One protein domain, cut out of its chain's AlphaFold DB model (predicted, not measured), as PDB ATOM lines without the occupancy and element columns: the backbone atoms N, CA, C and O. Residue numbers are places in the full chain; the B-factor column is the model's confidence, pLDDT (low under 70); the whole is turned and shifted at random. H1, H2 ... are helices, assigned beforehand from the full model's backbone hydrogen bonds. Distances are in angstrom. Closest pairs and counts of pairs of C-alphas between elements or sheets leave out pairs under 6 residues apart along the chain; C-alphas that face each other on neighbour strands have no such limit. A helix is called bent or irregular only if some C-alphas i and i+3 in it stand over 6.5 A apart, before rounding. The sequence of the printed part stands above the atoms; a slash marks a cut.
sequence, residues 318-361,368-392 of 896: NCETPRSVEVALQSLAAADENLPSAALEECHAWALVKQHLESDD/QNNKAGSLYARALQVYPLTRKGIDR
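What this domain is: This is residues 318 to 361 and 368 to 392 of the 896 residues of the protein "Piezo-type mechanosensitive ion channel component 2" of Rhizoctonia solani (UniProt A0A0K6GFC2). One long helix, H4, runs the length of the domain, and two shorter helices pack on it and touch each other: H3 runs nearly alongside it the opposite way, while H1 comes in at a steep tilt and meets the middle part of H4 with its last residues, 329 to 334, alone. The short H2 sits away from H4, on the stretch that leads from H1 to H3. The printed part has 69 residues, with four named helices in the order H1, H2, H3, H4 and no named strand; the class is all helix. It is compact, with a radius of gyration of the C-alphas of 12.0 A and spans of 37 by 25 by 16 A.

How they stand to each other: H4, residues 368 to 391, has a kink of 26 degrees near residue 380 and is irregular, with C-alphas 386 and 389 7.4 A apart. H1, residues 322 to 334, touches it with residues 329 to 334 alone, at a steep tilt of 58 degrees, the same way; the closest C-alphas, of Ala 333 and Ala 379, are 3.8 A apart. H3, residues 349 to 359, touches residues 373 to 383 of H4 at a shallow tilt of 28 degrees, opposite ways, closest at the C-alphas of Leu 357 and Gly 373, 5.6 A. H1 and H3 touch, only just about perpendicular at 72 degrees, closest at the C-alphas of Leu 329 and Val 353, 6.1 A. H2, residues 342 to 346, is close to but not clearly touching H3, with the C-alphas of Leu 344 and Trp 350 7.6 A apart, and is apart from H1 and H4. Every O i to N i+4 pair is within hydrogen-bond range in H2 and H3; H1 has 6 of 9 and H4 15 of 20.

Where its parts are: H4 measures 35.3 A, from C-alpha 368 at (199.057, 175.407, 154.188) to C-alpha 391 at (181.640, 196.098, 131.431). H1 measures 20.2 A and begins at C-alpha 322 (183.807, 178.193, 157.466). H3 measures 15.3 A and H2 6.2 A.

The domain as a whole: The C-alphas farthest apart, of Asp 361 and Arg 392, are 37.6 A apart. Residues 362 to 367 are not printed, and the gap from C-alpha 361 to C-alpha 368 is 12.9 A. Of the links printed whole, H2 to H3 is tight and H1 to H2 short. The mean pLDDT of the printed part is 82.9, with residues 360 to 361 under 70.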
ATOM      1  N   ASN A 318     175.138 179.607 151.944       77.44
ATOM      2  CA  ASN A 318     174.385 178.552 152.638       77.44
ATOM      3  C   ASN A 318     175.239 177.602 153.484       77.44
ATOM      4  O   ASN A 318     174.675 176.986 154.390       77.44
ATOM      5  N   CYS A 319     176.547 177.470 153.241       79.00
ATOM      6  CA  CYS A 319     177.393 176.602 154.060       79.00
ATOM      7  C   CYS A 319     177.574 177.186 155.469       79.00
ATOM      8  O   CYS A 319     177.897 178.359 155.642       79.00
ATOM      9  N   GLU A 320     177.382 176.356 156.497       71.81
ATOM     10  CA  GLU A 320     177.600 176.769 157.892       71.81
ATOM     11  C   GLU A 320     179.047 176.566 158.354       71.81
ATOM     12  O   GLU A 320     179.485 177.200 159.314       71.81
ATOM     13  N   THR A 321     179.779 175.675 157.684       77.88
ATOM     14  CA  THR A 321     181.187 175.370 157.939       77.88
ATOM     15  C   THR A 321     182.088 176.419 157.272       77.88
ATOM     16  O   THR A 321     182.075 176.497 156.037       77.88
ATOM     17  N   PRO A 322     182.919 177.168 158.028       79.81
ATOM     18  CA  PRO A 322     183.807 178.193 157.466       79.81
ATOM     19  C   PRO A 322     184.743 177.650 156.381       79.81
ATOM     20  O   PRO A 322     184.851 178.234 155.309       79.81
ATOM     21  N   ARG A 323     185.307 176.457 156.603       83.50
ATOM     22  CA  ARG A 323     186.201 175.780 155.655       83.50
ATOM     23  C   ARG A 323     185.565 175.536 154.283       83.50
ATOM     24  O   ARG A 323     186.233 175.650 153.265       83.50
ATOM     25  N   SER A 324     184.269 175.226 154.227       85.75
ATOM     26  CA  SER A 324     183.577 175.032 152.944       85.75
ATOM     27  C   SER A 324     183.402 176.348 152.182       85.75
ATOM     28  O   SER A 324     183.454 176.346 150.954       85.75
ATOM     29  N   VAL A 325     183.237 177.470 152.893       86.56
ATOM     30  CA  VAL A 325     183.204 178.810 152.286       86.56
ATOM     31  C   VAL A 325     184.592 179.187 151.766       86.56
ATOM     32  O   VAL A 325     184.710 179.623 150.626       86.56
ATOM     33  N   GLU A 326     185.644 178.941 152.549       87.00
ATOM     34  CA  GLU A 326     187.035 179.197 152.152       87.00
ATOM     35  C   GLU A 326     187.427 178.409 150.898       87.00
ATOM     36  O   GLU A 326     187.951 178.996 149.959       87.00
ATOM     37  N   VAL A 327     187.082 177.118 150.813       89.00
ATOM     38  CA  VAL A 327     187.308 176.305 149.603       89.00
ATOM     39  C   VAL A 327     186.609 176.912 148.378       89.00
ATOM     40  O   VAL A 327     187.186 176.937 147.290       89.00
ATOM     41  N   ALA A 328     185.383 177.427 148.529       89.44
ATOM     42  CA  ALA A 328     184.671 178.084 147.432       89.44
ATOM     43  C   ALA A 328     185.360 179.391 147.003       89.44
ATOM     44  O   ALA A 328     185.548 179.611 145.807       89.44
ATOM     45  N   LEU A 329     185.784 180.224 147.957       90.56
ATOM     46  CA  LEU A 329     186.497 181.476 147.683       90.56
ATOM     47  C   LEU A 329     187.875 181.226 147.049       90.56
ATOM     48  O   LEU A 329     188.227 181.884 146.076       90.56
ATOM     49  N   GLN A 330     188.626 180.241 147.545       91.69
ATOM     50  CA  GLN A 330     189.924 179.832 146.998       91.69
ATOM     51  C   GLN A 330     189.791 179.271 145.578       91.69
ATOM     52  O   GLN A 330     190.659 179.512 144.745       91.69
ATOM     53  N   SER A 331     188.689 178.578 145.264       91.25
ATOM     54  CA  SER A 331     188.469 178.033 143.917       91.25
ATOM     55  C   SER A 331     188.349 179.098 142.825       91.25
ATOM     56  O   SER A 331     188.647 178.825 141.663       91.25
ATOM     57  N   LEU A 332     188.007 180.340 143.192       91.25
ATOM     58  CA  LEU A 332     187.975 181.475 142.264       91.25
ATOM     59  C   LEU A 332     189.355 181.783 141.657       91.25
ATOM     60  O   LEU A 332     189.428 182.467 140.642       91.25
ATOM     61  N   ALA A 333     190.439 181.230 142.212       89.06
ATOM     62  CA  ALA A 333     191.784 181.289 141.643       89.06
ATOM     63  C   ALA A 333     191.908 180.651 140.246       89.06
ATOM     64  O   ALA A 333     192.885 180.930 139.551       89.06
ATOM     65  N   ALA A 334     190.961 179.792 139.852       88.00
ATOM     66  CA  ALA A 334     190.871 179.187 138.519       88.00
ATOM     67  C   ALA A 334     189.791 179.825 137.635       88.00
ATOM     68  O   ALA A 334     189.448 179.248 136.600       88.00
ATOM     69  N   ALA A 335     189.180 180.941 138.048       87.44
ATOM     70  CA  ALA A 335     188.109 181.551 137.270       87.44
ATOM     71  C   ALA A 335     188.604 182.013 135.879       87.44
ATOM     72  O   ALA A 335     189.788 182.271 135.669       87.44
ATOM     73  N   ASP A 336     187.703 182.079 134.904       83.88
ATOM     74  CA  ASP A 336     187.988 182.578 133.558       83.88
ATOM     75  C   ASP A 336     186.943 183.614 133.110       83.88
ATOM     76  O   ASP A 336     185.991 183.928 133.830       83.88
ATOM     77  N   GLU A 337     187.116 184.165 131.907       80.00
ATOM     78  CA  GLU A 337     186.202 185.161 131.325       80.00
ATOM     79  C   GLU A 337     184.763 184.652 131.115       80.00
ATOM     80  O   GLU A 337     183.846 185.455 130.936       80.00
ATOM     81  N   ASN A 338     184.540 183.333 131.143       80.56
ATOM     82  CA  ASN A 338     183.214 182.753 130.964       80.56
ATOM     83  C   ASN A 338     182.403 182.763 132.265       80.56
ATOM     84  O   ASN A 338     181.171 182.708 132.187       80.56
ATOM     85  N   LEU A 339     183.059 182.856 133.434       84.19
ATOM     86  CA  LEU A 339     182.402 182.843 134.740       84.19
ATOM     87  C   LEU A 339     181.618 184.143 134.976       84.19
ATOM     88  O   LEU A 339     182.214 185.207 135.140       84.19
ATOM     89  N   PRO A 340     180.276 184.097 135.060       80.94
ATOM     90  CA  PRO A 340     179.494 185.313 135.230       80.94
ATOM     91  C   PRO A 340     179.646 185.882 136.645       80.94
ATOM     92  O   PRO A 340     179.297 185.220 137.626       80.94
ATOM     93  N   SER A 341     180.082 187.142 136.748       81.75
ATOM     94  CA  SER A 341     180.389 187.782 138.037       81.75
ATOM     95  C   SER A 341     179.158 188.136 138.884       81.75
ATOM     96  O   SER A 341     179.260 188.188 140.106       81.75
ATOM     97  N   ALA A 342     177.978 188.317 138.277       78.00
ATOM     98  CA  ALA A 342     176.787 188.844 138.961       78.00
ATOM     99  C   ALA A 342     176.403 188.071 140.241       78.00
ATOM    100  O   ALA A 342     176.188 188.672 141.287       78.00
ATOM    101  N   ALA A 343     176.377 186.733 140.194       76.56
ATOM    102  CA  ALA A 343     176.010 185.914 141.356       76.56
ATOM    103  C   ALA A 343     177.074 185.927 142.473       76.56
ATOM    104  O   ALA A 343     176.754 185.650 143.629       76.56
ATOM    105  N   LEU A 344     178.331 186.215 142.117       84.44
ATOM    106  CA  LEU A 344     179.455 186.333 143.049       84.44
ATOM    107  C   LEU A 344     179.513 187.732 143.678       84.44
ATOM    108  O   LEU A 344     179.887 187.875 144.840       84.44
ATOM    109  N   GLU A 345     179.106 188.758 142.935       81.12
ATOM    110  CA  GLU A 345     178.958 190.129 143.431       81.12
ATOM    111  C   GLU A 345     177.776 190.249 144.399       81.12
ATOM    112  O   GLU A 345     177.939 190.831 145.472       81.12
ATOM    113  N   GLU A 346     176.645 189.597 144.093       75.50
ATOM    114  CA  GLU A 346     175.479 189.493 144.987       75.50
ATOM    115  C   GLU A 346     175.821 188.842 146.339       75.50
ATOM    116  O   GLU A 346     175.213 189.174 147.357       75.50
ATOM    117  N   CYS A 347     176.785 187.915 146.375       76.56
ATOM    118  CA  CYS A 347     177.262 187.304 147.620       76.56
ATOM    119  C   CYS A 347     178.558 187.931 148.158       76.56
ATOM    120  O   CYS A 347     179.162 187.375 149.075       76.56
ATOM    121  N   HIS A 348     178.991 189.063 147.594       85.12
ATOM    122  CA  HIS A 348     180.171 189.831 148.010       85.12
ATOM    123  C   HIS A 348     181.472 189.010 148.074       85.12
ATOM    124  O   HIS A 348     182.326 189.237 148.933       85.12
ATOM    125  N   ALA A 349     181.632 188.051 147.155       85.69
ATOM    126  CA  ALA A 349     182.741 187.098 147.166       85.69
ATOM    127  C   ALA A 349     184.113 187.789 147.175       85.69
ATOM    128  O   ALA A 349     184.993 187.401 147.932       85.69
ATOM    129  N   TRP A 350     184.291 188.852 146.389       88.19
ATOM    130  CA  TRP A 350     185.582 189.534 146.236       88.19
ATOM    131  C   TRP A 350     186.023 190.310 147.482       88.19
ATOM    132  O   TRP A 350     187.207 190.311 147.817       88.19
ATOM    133  N   ALA A 351     185.074 190.906 148.209       83.81
ATOM    134  CA  ALA A 351     185.356 191.536 149.496       83.81
ATOM    135  C   ALA A 351     185.784 190.484 150.534       83.81
ATOM    136  O   ALA A 351     186.753 190.694 151.259       83.81
ATOM    137  N   LEU A 352     185.127 189.314 150.539       84.31
ATOM    138  CA  LEU A 352     185.503 188.182 151.391       84.31
ATOM    139  C   LEU A 352     186.884 187.615 151.033       84.31
ATOM    140  O   LEU A 352     187.670 187.341 151.934       84.31
ATOM    141  N   VAL A 353     187.205 187.470 149.743       88.31
ATOM    142  CA  VAL A 353     188.539 187.035 149.288       88.31
ATOM    143  C   VAL A 353     189.615 187.982 149.817       88.31
ATOM    144  O   VAL A 353     190.600 187.521 150.390       88.31
ATOM    145  N   LYS A 354     189.420 189.300 149.675       87.00
ATOM    146  CA  LYS A 354     190.373 190.291 150.192       87.00
ATOM    147  C   LYS A 354     190.478 190.237 151.716       87.00
ATOM    148  O   LYS A 354     191.586 190.241 152.232       87.00
ATOM    149  N   GLN A 355     189.358 190.132 152.429       83.50
ATOM    150  CA  GLN A 355     189.364 190.005 153.885       83.50
ATOM    151  C   GLN A 355     190.175 188.784 154.342       83.50
ATOM    152  O   GLN A 355     191.016 188.898 155.230       83.50
ATOM    153  N   HIS A 356     189.941 187.620 153.730       82.69
ATOM    154  CA  HIS A 356     190.659 186.394 154.069       82.69
ATOM    155  C   HIS A 356     192.149 186.487 153.738       82.69
ATOM    156  O   HIS A 356     192.961 186.023 154.536       82.69
ATOM    157  N   LEU A 357     192.501 187.136 152.621       85.06
ATOM    158  CA  LEU A 357     193.890 187.411 152.271       85.06
ATOM    159  C   LEU A 357     194.594 188.226 153.362       85.06
ATOM    160  O   LEU A 357     195.730 187.900 153.680       85.06
ATOM    161  N   GLU A 358     193.942 189.238 153.946       77.12
ATOM    162  CA  GLU A 358     194.534 190.110 154.977       77.12
ATOM    163  C   GLU A 358     194.531 189.496 156.391       77.12
ATOM    164  O   GLU A 358     195.441 189.759 157.169       77.12
ATOM    165  N   SER A 359     193.557 188.642 156.725       70.25
ATOM    166  CA  SER A 359     193.375 188.106 158.089       70.25
ATOM    167  C   SER A 359     194.317 186.960 158.505       70.25
ATOM    168  O   SER A 359     194.259 186.518 159.650       70.25
ATOM    169  N   ASP A 360     195.154 186.442 157.602       62.28
ATOM    170  CA  ASP A 360     195.922 185.191 157.787       62.28
ATOM    171  C   ASP A 360     197.197 185.340 158.665       62.28
ATOM    172  O   ASP A 360     198.219 184.699 158.429       62.28
ATOM    173  N   ASP A 361     197.165 186.226 159.672       49.00
ATOM    174  CA  ASP A 361     198.280 186.543 160.583       49.00
ATOM    175  C   ASP A 361     198.266 185.670 161.847       49.00
ATOM    176  O   ASP A 361     197.921 186.109 162.944       49.00
ATOM    177  N   GLN A 368     200.476 175.375 154.502       71.19
ATOM    178  CA  GLN A 368     199.057 175.407 154.188       71.19
ATOM    179  C   GLN A 368     198.490 176.835 154.106       71.19
ATOM    180  O   GLN A 368     197.760 177.130 153.158       71.19
ATOM    181  N   ASN A 369     198.864 177.725 155.030       70.31
ATOM    182  CA  ASN A 369     198.419 179.126 155.023       70.31
ATOM    183  C   ASN A 369     199.042 179.888 153.845       70.31
ATOM    184  O   ASN A 369     198.348 180.586 153.109       70.31
ATOM    185  N   ASN A 370     200.327 179.647 153.558       77.00
ATOM    186  CA  ASN A 370     200.994 180.244 152.395       77.00
ATOM    187  C   ASN A 370     200.315 179.842 151.073       77.00
ATOM    188  O   ASN A 370     200.101 180.686 150.197       77.00
ATOM    189  N   LYS A 371     199.918 178.568 150.933       82.75
ATOM    190  CA  LYS A 371     199.178 178.113 149.749       82.75
ATOM    191  C   LYS A 371     197.785 178.753 149.674       82.75
ATOM    192  O   LYS A 371     197.411 179.223 148.600       82.75
ATOM    193  N   ALA A 372     197.054 178.862 150.784       83.56
ATOM    194  CA  ALA A 372     195.755 179.541 150.824       83.56
ATOM    195  C   ALA A 372     195.847 181.029 150.426       83.56
ATOM    196  O   ALA A 372     195.083 181.479 149.568       83.56
ATOM    197  N   GLY A 373     196.822 181.769 150.965       84.25
ATOM    198  CA  GLY A 373     197.086 183.164 150.599       84.25
ATOM    199  C   GLY A 373     197.371 183.343 149.104       84.25
ATOM    200  O   GLY A 373     196.814 184.241 148.468       84.25
ATOM    201  N   SER A 374     198.158 182.439 148.507       87.75
ATOM    202  CA  SER A 374     198.444 182.468 147.063       87.75
ATOM    203  C   SER A 374     197.190 182.275 146.196       87.75
ATOM    204  O   SER A 374     197.039 182.943 145.170       87.75
ATOM    205  N   LEU A 375     196.249 181.431 146.637       89.12
ATOM    206  CA  LEU A 375     194.977 181.205 145.945       89.12
ATOM    207  C   LEU A 375     194.076 182.442 146.021       89.12
ATOM    208  O   LEU A 375     193.523 182.851 145.002       89.12
ATOM    209  N   TYR A 376     193.973 183.090 147.185       90.88
ATOM    210  CA  TYR A 376     193.216 184.341 147.307       90.88
ATOM    211  C   TYR A 376     193.815 185.467 146.454       90.88
ATOM    212  O   TYR A 376     193.075 186.179 145.773       90.88
ATOM    213  N   ALA A 377     195.144 185.602 146.428       88.31
ATOM    214  CA  ALA A 377     195.818 186.584 145.582       88.31
ATOM    215  C   ALA A 377     195.527 186.343 144.089       88.31
ATOM    216  O   ALA A 377     195.169 187.279 143.371       88.31
ATOM    217  N   ARG A 378     195.599 185.085 143.632       90.81
ATOM    218  CA  ARG A 378     195.291 184.718 142.242       90.81
ATOM    219  C   ARG A 378     193.811 184.907 141.903       90.81
ATOM    220  O   ARG A 378     193.500 185.375 140.812       90.81
ATOM    221  N   ALA A 379     192.901 184.634 142.837       90.88
ATOM    222  CA  ALA A 379     191.477 184.915 142.656       90.88
ATOM    223  C   ALA A 379     191.229 186.407 142.370       90.88
ATOM    224  O   ALA A 379     190.505 186.739 141.432       90.88
ATOM    225  N   LEU A 380     191.869 187.316 143.116       90.31
ATOM    226  CA  LEU A 380     191.732 188.757 142.874       90.31
ATOM    227  C   LEU A 380     192.314 189.193 141.519       90.31
ATOM    228  O   LEU A 380     191.726 190.057 140.874       90.31
ATOM    229  N   GLN A 381     193.409 188.581 141.054       89.62
ATOM    230  CA  GLN A 381     193.988 188.868 139.729       89.62
ATOM    231  C   GLN A 381     193.049 188.495 138.576       89.62
ATOM    232  O   GLN A 381     193.064 189.127 137.522       89.62
ATOM    233  N   VAL A 382     192.226 187.466 138.770       88.31
ATOM    234  CA  VAL A 382     191.285 186.971 137.760       88.31
ATOM    235  C   VAL A 382     189.983 187.779 137.733       88.31
ATOM    236  O   VAL A 382     189.292 187.795 136.713       88.31
ATOM    237  N   TYR A 383     189.647 188.496 138.811       90.94
ATOM    238  CA  TYR A 383     188.390 189.238 138.920       90.94
ATOM    239  C   TYR A 383     188.084 190.150 137.708       90.94
ATOM    240  O   TYR A 383     186.980 190.021 137.164       90.94
ATOM    241  N   PRO A 384     189.016 190.987 137.198       89.31
ATOM    242  CA  PRO A 384     188.758 191.805 136.010       89.31
ATOM    243  C   PRO A 384     188.310 190.995 134.787       89.31
ATOM    244  O   PRO A 384     187.368 191.379 134.094       89.31
ATOM    245  N   LEU A 385     188.903 189.819 134.560       86.62
ATOM    246  CA  LEU A 385     188.577 188.960 133.417       86.62
ATOM    247  C   LEU A 385     187.117 188.488 133.458       86.62
ATOM    248  O   LEU A 385     186.440 188.501 132.432       86.62
ATOM    249  N   THR A 386     186.593 188.170 134.647       86.00
ATOM    250  CA  THR A 386     185.186 187.755 134.834       86.00
ATOM    251  C   THR A 386     184.175 188.866 134.517       86.00
ATOM    252  O   THR A 386     182.998 188.600 134.264       86.00
ATOM    253  N   ARG A 387     184.619 190.132 134.510       85.50
ATOM    254  CA  ARG A 387     183.783 191.310 134.231       85.50
ATOM    255  C   ARG A 387     183.844 191.796 132.787       85.50
ATOM    256  O   ARG A 387     183.007 192.614 132.402       85.50
ATOM    257  N   LYS A 388     184.749 191.258 131.962       82.25
ATOM    258  CA  LYS A 388     184.945 191.649 130.552       82.25
ATOM    259  C   LYS A 388     183.632 191.725 129.763       82.25
ATOM    260  O   LYS A 388     183.349 192.739 129.125       82.25
ATOM    261  N   GLY A 389     182.783 190.700 129.870       74.69
ATOM    262  CA  GLY A 389     181.491 190.657 129.173       74.69
ATOM    263  C   GLY A 389     180.434 191.641 129.699       74.69
ATOM    264  O   GLY A 389     179.563 192.066 128.940       74.69
ATOM    265  N   ILE A 390     180.500 192.016 130.981       78.75
ATOM    266  CA  ILE A 390     179.535 192.920 131.631       78.75
ATOM    267  C   ILE A 390     179.905 194.375 131.355       78.75
ATOM    268  O   ILE A 390     179.058 195.165 130.936       78.75
ATOM    269  N   ASP A 391     181.175 194.720 131.554       79.06
ATOM    270  CA  ASP A 391     181.640 196.098 131.431       79.06
ATOM    271  C   ASP A 391     181.899 196.508 129.978       79.06
ATOM    272  O   ASP A 391     181.852 197.707 129.685       79.06
ATOM    273  N   ARG A 392     182.076 195.523 129.076       77.88
ATOM    274  CA  ARG A 392     182.514 195.688 127.675       77.88
ATOM    275  C   ARG A 392     183.873 196.390 127.570       77.88
ATOM    276  O   ARG A 392     184.081 197.239 126.704       77.88
TER     277      ARG A 392